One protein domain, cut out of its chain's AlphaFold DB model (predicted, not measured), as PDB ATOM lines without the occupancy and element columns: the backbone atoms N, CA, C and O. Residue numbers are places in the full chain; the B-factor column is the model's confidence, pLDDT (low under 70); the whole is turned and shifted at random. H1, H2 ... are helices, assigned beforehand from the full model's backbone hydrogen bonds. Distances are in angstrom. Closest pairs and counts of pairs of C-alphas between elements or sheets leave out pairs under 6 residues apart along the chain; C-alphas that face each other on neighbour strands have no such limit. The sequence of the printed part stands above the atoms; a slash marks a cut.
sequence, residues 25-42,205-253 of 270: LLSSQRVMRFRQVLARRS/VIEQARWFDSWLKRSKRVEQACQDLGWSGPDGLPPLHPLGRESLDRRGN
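AT A GLANCE: This is residues 25 to 42 and 205 to 253 of the 270 residues of the protein "tRNA (guanosine(18)-2'-O)-methyltransferase" of Planctomycetes bacterium (UniProt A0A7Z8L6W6). Three short helices make a small open chain of parts: H2 is in the middle, H1 crosses slantwise along one side of it, and H3 turns off at a corner from its last residues. After H3 a long tail without named elements, residues 229 to 253, folds back past H2, and its residues 245 to 251 stick out free. The printed part has 67 residues with three named helices, in the order H1, H2, H3, and no named strand; the class is all helix, though under half of the residues, 33 of 67, are in named elements. It is only just compact, close to loose, with a radius of gyration of the C-alphas of 13.1 A, and spans 34 by 33 by 26 A.

HOW THE PARTS SIT: H1, residues 28 to 38, touches H2, residues 205 to 217; their closest C-alphas, those of Leu 38 and Gln 208, are 5.9 A apart. The two run opposite ways at a steep tilt of 41 degrees. H2 and H3, residues 220 to 228, only just touch, with 3 pairs of C-alphas within 8 A, and touch only at the corner by their link, H2 with residues 216 to 217 alone. Their closest C-alphas, those of Lys 217 and Glu 223, are 4.6 A apart. They run opposite ways at a steep tilt of 68 degrees, only just short of about perpendicular. H1 and H3 are apart. In H1, H2 and H3 every O i to N i+4 pair is within hydrogen-bond range.

IN THESE COORDINATES: H1 begins at C-alpha 28, (351.967, 427.093, 634.621), and is 15.4 A long from first to last C-alpha. H2, the longest helix with 13 residues, measures 18.2 A. H3 measures 12.2 A and ends at C-alpha 228, (332.601, 430.099, 645.009).

THE WHOLE: The two C-alphas farthest apart, those of Ser 28 and Asn 253, are 34.9 A apart. Residues 43 to 204 are not printed, and C-alphas 42 and 205 are 11.4 A apart across this cut, which lies in the link from H1 to H2. The link from H2 to H3 is tight. The mean pLDDT of the printed part is 80.9, and residues 236 to 253 are under 70.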
ATOM      1  N   LEU A  25     344.900 429.726 638.825       96.62
ATOM      2  CA  LEU A  25     345.293 430.087 640.186       96.62
ATOM      3  C   LEU A  25     346.537 429.323 640.666       96.62
ATOM      4  O   LEU A  25     346.901 429.444 641.836       96.62
ATOM      5  N   LEU A  26     347.209 428.538 639.828       96.38
ATOM      6  CA  LEU A  26     348.534 427.977 640.101       96.38
ATOM      7  C   LEU A  26     349.519 428.391 639.001       96.38
ATOM      8  O   LEU A  26     349.127 428.880 637.947       96.38
ATOM      9  N   SER A  27     350.820 428.209 639.243       96.31
ATOM     10  CA  SER A  27     351.820 428.470 638.205       96.31
ATOM     11  C   SER A  27     351.697 427.469 637.053       96.31
ATOM     12  O   SER A  27     351.440 426.281 637.275       96.31
ATOM     13  N   SER A  28     351.968 427.930 635.829       94.00
ATOM     14  CA  SER A  28     351.967 427.093 634.621       94.00
ATOM     15  C   SER A  28     352.894 425.883 634.750       94.00
ATOM     16  O   SER A  28     352.511 424.776 634.388       94.00
ATOM     17  N   GLN A  29     354.072 426.053 635.361       92.75
ATOM     18  CA  GLN A  29     355.013 424.959 635.635       92.75
ATOM     19  C   GLN A  29     354.409 423.871 636.536       92.75
ATOM     20  O   GLN A  29     354.610 422.681 636.296       92.75
ATOM     21  N   ARG A  30     353.658 424.258 637.576       93.69
ATOM     22  CA  ARG A  30     353.028 423.306 638.501       93.69
ATOM     23  C   ARG A  30     351.880 422.558 637.830       93.69
ATOM     24  O   ARG A  30     351.802 421.340 637.963       93.69
ATOM     25  N   VAL A  31     351.034 423.276 637.094       95.56
ATOM     26  CA  VAL A  31     349.937 422.693 636.308       95.56
ATOM     27  C   VAL A  31     350.479 421.724 635.256       95.56
ATOM     28  O   VAL A  31     350.017 420.587 635.171       95.56
ATOM     29  N   MET A  32     351.514 422.133 634.516       94.19
ATOM     30  CA  MET A  32     352.166 421.290 633.516       94.19
ATOM     31  C   MET A  32     352.740 420.026 634.153       94.19
ATOM     32  O   MET A  32     352.501 418.932 633.654       94.19
ATOM     33  N   ARG A  33     353.417 420.136 635.303       93.38
ATOM     34  CA  ARG A  33     353.932 418.962 636.023       93.38
ATOM     35  C   ARG A  33     352.825 417.962 636.363       93.38
ATOM     36  O   ARG A  33     353.020 416.771 636.159       93.38
ATOM     37  N   PHE A  34     351.676 418.422 636.858       95.19
ATOM     38  CA  PHE A  34     350.545 417.537 637.159       95.19
ATOM     39  C   PHE A  34     350.040 416.811 635.911       95.19
ATOM     40  O   PHE A  34     349.894 415.590 635.934       95.19
ATOM     41  N   ARG A  35     349.856 417.542 634.806       95.50
ATOM     42  CA  ARG A  35     349.437 416.974 633.519       95.50
ATOM     43  C   ARG A  35     350.444 415.947 632.993       95.50
ATOM     44  O   ARG A  35     350.040 414.862 632.596       95.50
ATOM     45  N   GLN A  36     351.741 416.248 633.060       95.00
ATOM     46  CA  GLN A  36     352.806 415.346 632.608       95.00
ATOM     47  C   GLN A  36     352.911 414.064 633.447       95.00
ATOM     48  O   GLN A  36     353.200 413.006 632.889       95.00
ATOM     49  N   VAL A  37     352.672 414.137 634.764       95.12
ATOM     50  CA  VAL A  37     352.627 412.947 635.632       95.12
ATOM     51  C   VAL A  37     351.403 412.093 635.303       95.12
ATOM     52  O   VAL A  37     351.542 410.891 635.104       95.12
ATOM     53  N   LEU A  38     350.214 412.697 635.202       96.12
ATOM     54  CA  LEU A  38     348.974 411.969 634.901       96.12
ATOM     55  C   LEU A  38     348.997 411.328 633.511       96.12
ATOM     56  O   LEU A  38     348.573 410.184 633.373       96.12
ATOM     57  N   ALA A  39     349.587 411.999 632.520       95.81
ATOM     58  CA  ALA A  39     349.755 411.470 631.169       95.81
ATOM     59  C   ALA A  39     350.632 410.205 631.100       95.81
ATOM     60  O   ALA A  39     350.607 409.515 630.087       95.81
ATOM     61  N   ARG A  40     351.403 409.887 632.151       95.31
ATOM     62  CA  ARG A  40     352.276 408.699 632.235       95.31
ATOM     63  C   ARG A  40     351.762 407.626 633.194       95.31
ATOM     64  O   ARG A  40     352.430 406.608 633.375       95.31
ATOM     65  N   ARG A  41     350.599 407.839 633.819       96.44
ATOM     66  CA  ARG A  41     350.008 406.868 634.744       96.44
ATOM     67  C   ARG A  41     349.455 405.664 633.996       96.44
ATOM     68  O   ARG A  41     348.689 405.822 633.050       96.44
ATOM     69  N   SER A  42     349.808 404.471 634.458       96.19
ATOM     70  CA  SER A  42     349.172 403.228 634.046       96.19
ATOM     71  C   SER A  42     348.058 402.863 635.023       96.19
ATOM     72  O   SER A  42     348.295 402.762 636.229       96.19
ATOM     73  N   VAL A 205     341.003 409.092 630.912       93.75
ATOM     74  CA  VAL A 205     341.009 410.569 630.958       93.75
ATOM     75  C   VAL A 205     340.116 411.104 632.075       93.75
ATOM     76  O   VAL A 205     340.467 412.084 632.730       93.75
ATOM     77  N   ILE A 206     338.992 410.434 632.336       91.81
ATOM     78  CA  ILE A 206     338.081 410.827 633.406       91.81
ATOM     79  C   ILE A 206     338.691 410.634 634.800       91.81
ATOM     80  O   ILE A 206     338.562 411.506 635.659       91.81
ATOM     81  N   GLU A 207     339.459 409.559 635.004       92.75
ATOM     82  CA  GLU A 207     340.238 409.362 636.228       92.75
ATOM     83  C   GLU A 207     341.368 410.390 636.326       92.75
ATOM     84  O   GLU A 207     341.548 410.998 637.382       92.75
ATOM     85  N   GLN A 208     342.079 410.663 635.227       95.06
ATOM     86  CA  GLN A 208     343.106 411.707 635.194       95.06
ATOM     87  C   GLN A 208     342.535 413.077 635.593       95.06
ATOM     88  O   GLN A 208     343.125 413.764 636.424       95.06
ATOM     89  N   ALA A 209     341.380 413.468 635.049       94.25
ATOM     90  CA  ALA A 209     340.715 414.728 635.376       94.25
ATOM     91  C   ALA A 209     340.314 414.795 636.855       94.25
ATOM     92  O   ALA A 209     340.523 415.818 637.510       94.25
ATOM     93  N   ARG A 210     339.805 413.685 637.403       92.00
ATOM     94  CA  ARG A 210     339.425 413.570 638.815       92.00
ATOM     95  C   ARG A 210     340.629 413.734 639.751       92.00
ATOM     96  O   ARG A 210     340.553 414.448 640.750       92.00
ATOM     97  N   TRP A 211     341.766 413.129 639.411       93.81
ATOM     98  CA  TRP A 211     343.014 413.297 640.160       93.81
ATOM     99  C   TRP A 211     343.617 414.692 640.008       93.81
ATOM    100  O   TRP A 211     344.113 415.258 640.983       93.81
ATOM    101  N   PHE A 212     343.539 415.271 638.811       95.19
ATOM    102  CA  PHE A 212     343.988 416.632 638.548       95.19
ATOM    103  C   PHE A 212     343.225 417.650 639.409       95.19
ATOM    104  O   PHE A 212     343.861 418.445 640.102       95.19
ATOM    105  N   ASP A 213     341.892 417.566 639.448       94.06
ATOM    106  CA  ASP A 213     341.026 418.368 640.327       94.06
ATOM    107  C   ASP A 213     341.449 418.246 641.803       94.06
ATOM    108  O   ASP A 213     341.736 419.253 642.460       94.06
ATOM    109  N   SER A 214     341.610 417.013 642.297       91.94
ATOM    110  CA  SER A 214     342.067 416.743 643.668       91.94
ATOM    111  C   SER A 214     343.436 417.375 643.969       91.94
ATOM    112  O   SER A 214     343.630 418.014 645.008       91.94
ATOM    113  N   TRP A 215     344.401 417.271 643.050       94.19
ATOM    114  CA  TRP A 215     345.737 417.850 643.223       94.19
ATOM    115  C   TRP A 215     345.734 419.378 643.205       94.19
ATOM    116  O   TRP A 215     346.490 419.996 643.964       94.19
ATOM    117  N   LEU A 216     344.893 419.991 642.369       94.56
ATOM    118  CA  LEU A 216     344.705 421.438 642.333       94.56
ATOM    119  C   LEU A 216     344.098 421.946 643.650       94.56
ATOM    120  O   LEU A 216     344.635 422.887 644.246       94.56
ATOM    121  N   LYS A 217     343.055 421.274 644.156       92.44
ATOM    122  CA  LYS A 217     342.350 421.606 645.408       92.44
ATOM    123  C   LYS A 217     343.196 421.440 646.676       92.44
ATOM    124  O   LYS A 217     342.823 421.946 647.725       92.44
ATOM    125  N   ARG A 218     344.406 420.869 646.597       90.94
ATOM    126  CA  ARG A 218     345.400 420.958 647.693       90.94
ATOM    127  C   ARG A 218     345.815 422.404 648.000       90.94
ATOM    128  O   ARG A 218     346.374 422.679 649.061       90.94
ATOM    129  N   SER A 219     345.611 423.325 647.059       93.94
ATOM    130  CA  SER A 219     345.754 424.760 647.284       93.94
ATOM    131  C   SER A 219     344.454 425.336 647.838       93.94
ATOM    132  O   SER A 219     343.451 425.353 647.131       93.94
ATOM    133  N   LYS A 220     344.497 425.916 649.045       93.62
ATOM    134  CA  LYS A 220     343.332 426.579 649.667       93.62
ATOM    135  C   LYS A 220     342.675 427.623 648.759       93.62
ATOM    136  O   LYS A 220     341.462 427.762 648.754       93.62
ATOM    137  N   ARG A 221     343.477 428.346 647.965       96.00
ATOM    138  CA  ARG A 221     342.968 429.334 647.002       96.00
ATOM    139  C   ARG A 221     342.146 428.681 645.889       96.00
ATOM    140  O   ARG A 221     341.143 429.243 645.476       96.00
ATOM    141  N   VAL A 222     342.588 427.523 645.397       95.75
ATOM    142  CA  VAL A 222     341.852 426.777 644.368       95.75
ATOM    143  C   VAL A 222     340.597 426.151 644.964       95.75
ATOM    144  O   VAL A 222     339.541 426.231 644.350       95.75
ATOM    145  N   GLU A 223     340.704 425.570 646.160       93.88
ATOM    146  CA  GLU A 223     339.572 424.995 646.890       93.88
ATOM    147  C   GLU A 223     338.463 426.032 647.111       93.88
ATOM    148  O   GLU A 223     337.326 425.783 646.720       93.88
ATOM    149  N   GLN A 224     338.808 427.220 647.625       95.25
ATOM    150  CA  GLN A 224     337.856 428.319 647.807       95.25
ATOM    151  C   GLN A 224     337.228 428.756 646.479       95.25
ATOM    152  O   GLN A 224     336.013 428.840 646.377       95.25
ATOM    153  N   ALA A 225     338.034 428.955 645.432       96.44
ATOM    154  CA  ALA A 225     337.508 429.349 644.127       96.44
ATOM    155  C   ALA A 225     336.546 428.302 643.538       96.44
ATOM    156  O   ALA A 225     335.560 428.663 642.905       96.44
ATOM    157  N   CYS A 226     336.800 427.005 643.750       94.38
ATOM    158  CA  CYS A 226     335.872 425.953 643.330       94.38
ATOM    159  C   CYS A 226     334.541 426.037 644.088       94.38
ATOM    160  O   CYS A 226     333.494 425.855 643.475       94.38
ATOM    161  N   GLN A 227     334.574 426.329 645.393       93.44
ATOM    162  CA  GLN A 227     333.366 426.520 646.203       93.44
ATOM    163  C   GLN A 227     332.563 427.732 645.719       93.44
ATOM    164  O   GLN A 227     331.362 427.610 645.494       93.44
ATOM    165  N   ASP A 228     333.234 428.860 645.478       96.44
ATOM    166  CA  ASP A 228     332.601 430.099 645.009       96.44
ATOM    167  C   ASP A 228     331.951 429.927 643.624       96.44
ATOM    168  O   ASP A 228     330.920 430.530 643.332       96.44
ATOM    169  N   LEU A 229     332.536 429.078 642.773       94.69
ATOM    170  CA  LEU A 229     332.022 428.742 641.441       94.69
ATOM    171  C   LEU A 229     330.958 427.632 641.446       94.69
ATOM    172  O   LEU A 229     330.414 427.324 640.387       94.69
ATOM    173  N   GLY A 230     330.687 426.992 642.590       92.88
ATOM    174  CA  GLY A 230     329.813 425.816 642.653       92.88
ATOM    175  C   GLY A 230     330.354 424.606 641.877       92.88
ATOM    176  O   GLY A 230     329.583 423.783 641.393       92.88
ATOM    177  N   TRP A 231     331.677 424.499 641.723       90.50
ATOM    178  CA  TRP A 231     332.327 423.434 640.961       90.50
ATOM    179  C   TRP A 231     332.311 422.101 641.723       90.50
ATOM    180  O   TRP A 231     333.023 421.925 642.717       90.50
ATOM    181  N   SER A 232     331.546 421.134 641.216       85.12
ATOM    182  CA  SER A 232     331.380 419.798 641.807       85.12
ATOM    183  C   SER A 232     332.455 418.779 641.406       85.12
ATOM    184  O   SER A 232     332.475 417.681 641.956       85.12
ATOM    185  N   GLY A 233     333.372 419.134 640.501       86.12
ATOM    186  CA  GLY A 233     334.356 418.215 639.917       86.12
ATOM    187  C   GLY A 233     334.040 417.858 638.458       86.12
ATOM    188  O   GLY A 233     333.054 418.351 637.913       86.12
ATOM    189  N   PRO A 234     334.886 417.040 637.808       84.88
ATOM    190  CA  PRO A 234     334.641 416.576 636.444       84.88
ATOM    191  C   PRO A 234     333.407 415.659 636.369       84.88
ATOM    192  O   PRO A 234     333.164 414.872 637.281       84.88
ATOM    193  N   ASP A 235     332.651 415.753 635.273       79.12
ATOM    194  CA  ASP A 235     331.381 415.038 635.082       79.12
ATOM    195  C   ASP A 235     331.517 413.507 635.190       79.12
ATOM    196  O   ASP A 235     332.475 412.917 634.704       79.12
ATOM    197  N   GLY A 236     330.521 412.824 635.757       65.50
ATOM    198  CA  GLY A 236     330.387 411.365 635.625       65.50
ATOM    199  C   GLY A 236     331.164 410.494 636.620       65.50
ATOM    200  O   GLY A 236     331.038 409.274 636.547       65.50
ATOM    201  N   LEU A 237     331.907 411.063 637.576       63.78
ATOM    202  CA  LEU A 237     332.447 410.317 638.721       63.78
ATOM    203  C   LEU A 237     332.286 411.110 640.025       63.78
ATOM    204  O   LEU A 237     332.464 412.329 640.015       63.78
ATOM    205  N   PRO A 238     332.009 410.445 641.165       65.25
ATOM    206  CA  PRO A 238     332.049 411.117 642.456       65.25
ATOM    207  C   PRO A 238     333.459 411.677 642.709       65.25
ATOM    208  O   PRO A 238     334.448 411.117 642.202       65.25
ATOM    209  N   PRO A 239     333.584 412.768 643.492       65.50
ATOM    210  CA  PRO A 239     334.888 413.258 643.914       65.50
ATOM    211  C   PRO A 239     335.666 412.120 644.572       65.50
ATOM    212  O   PRO A 239     335.080 411.249 645.217       65.50
ATOM    213  N   LEU A 240     336.992 412.120 644.408       68.50
ATOM    214  CA  LEU A 240     337.826 411.183 645.154       68.50
ATOM    215  C   LEU A 240     337.538 411.405 646.634       68.50
ATOM    216  O   LEU A 240     337.872 412.462 647.179       68.50
ATOM    217  N   HIS A 241     336.917 410.414 647.274       46.41
ATOM    218  CA  HIS A 241     336.939 410.358 648.719       46.41
ATOM    219  C   HIS A 241     338.415 410.372 649.111       46.41
ATOM    220  O   HIS A 241     339.214 409.647 648.510       46.41
ATOM    221  N   PRO A 242     338.826 411.229 650.053       43.00
ATOM    222  CA  PRO A 242     340.168 411.163 650.579       43.00
ATOM    223  C   PRO A 242     340.315 409.820 651.296       43.00
ATOM    224  O   PRO A 242     340.077 409.728 652.499       43.00
ATOM    225  N   LEU A 243     340.751 408.786 650.577       40.97
ATOM    226  CA  LEU A 243     341.492 407.699 651.191       40.97
ATOM    227  C   LEU A 243     342.713 408.380 651.824       40.97
ATOM    228  O   LEU A 243     343.622 408.846 651.137       40.97
ATOM    229  N   GLY A 244     342.617 408.621 653.136       36.88
ATOM    230  CA  GLY A 244     343.561 409.436 653.904       36.88
ATOM    231  C   GLY A 244     343.014 410.645 654.685       36.88
ATOM    232  O   GLY A 244     343.832 411.418 655.186       36.88
ATOM    233  N   ARG A 245     341.693 410.855 654.828       34.78
ATOM    234  CA  ARG A 245     341.170 411.657 655.968       34.78
ATOM    235  C   ARG A 245     340.427 410.829 657.011       34.78
ATOM    236  O   ARG A 245     340.556 411.144 658.189       34.78
ATOM    237  N   GLU A 246     339.703 409.797 656.593       32.66
ATOM    238  CA  GLU A 246     338.910 408.956 657.506       32.66
ATOM    239  C   GLU A 246     339.509 407.568 657.721       32.66
ATOM    240  O   GLU A 246     339.188 406.927 658.706       32.66
ATOM    241  N   SER A 247     340.438 407.127 656.874       37.28
ATOM    242  CA  SER A 247     341.150 405.861 657.074       37.28
ATOM    243  C   SER A 247     342.556 406.035 657.629       37.28
ATOM    244  O   SER A 247     343.149 405.050 658.030       37.28
ATOM    245  N   LEU A 248     343.103 407.256 657.672       44.69
ATOM    246  CA  LEU A 248     344.384 407.549 658.311       44.69
ATOM    247  C   LEU A 248     344.369 408.981 658.885       44.69
ATOM    248  O   LEU A 248     344.183 409.942 658.136       44.69
ATOM    249  N   ASP A 249     344.600 409.152 660.190       40.12
ATOM    250  CA  ASP A 249     344.621 410.452 660.876       40.12
ATOM    251  C   ASP A 249     345.737 411.381 660.340       40.12
ATOM    252  O   ASP A 249     346.533 411.033 659.465       40.12
ATOM    253  N   ARG A 250     345.879 412.603 660.879       35.12
ATOM    254  CA  ARG A 250     346.965 413.535 660.484       35.12
ATOM    255  C   ARG A 250     348.391 413.005 660.746       35.12
ATOM    256  O   ARG A 250     349.351 413.647 660.309       35.12
ATOM    257  N   ARG A 251     348.547 411.847 661.388       36.94
ATOM    258  CA  ARG A 251     349.810 411.152 661.671       36.94
ATOM    259  C   ARG A 251     349.995 409.869 660.854       36.94
ATOM    260  O   ARG A 251     351.132 409.430 660.744       36.94
ATOM    261  N   GLY A 252     348.961 409.366 660.181       39.88
ATOM    262  CA  GLY A 252     349.051 408.155 659.361       39.88
ATOM    263  C   GLY A 252     348.612 406.886 660.081       39.88
ATOM    264  O   GLY A 252     349.019 405.817 659.647       39.88
ATOM    265  N   ASN A 253     347.800 407.006 661.136       40.03
ATOM    266  CA  ASN A 253     347.215 405.870 661.853       40.03
ATOM    267  C   ASN A 253     345.766 405.639 661.417       40.03
ATOM    268  O   ASN A 253     345.082 406.645 661.230       40.03
TER     269      ASN A 253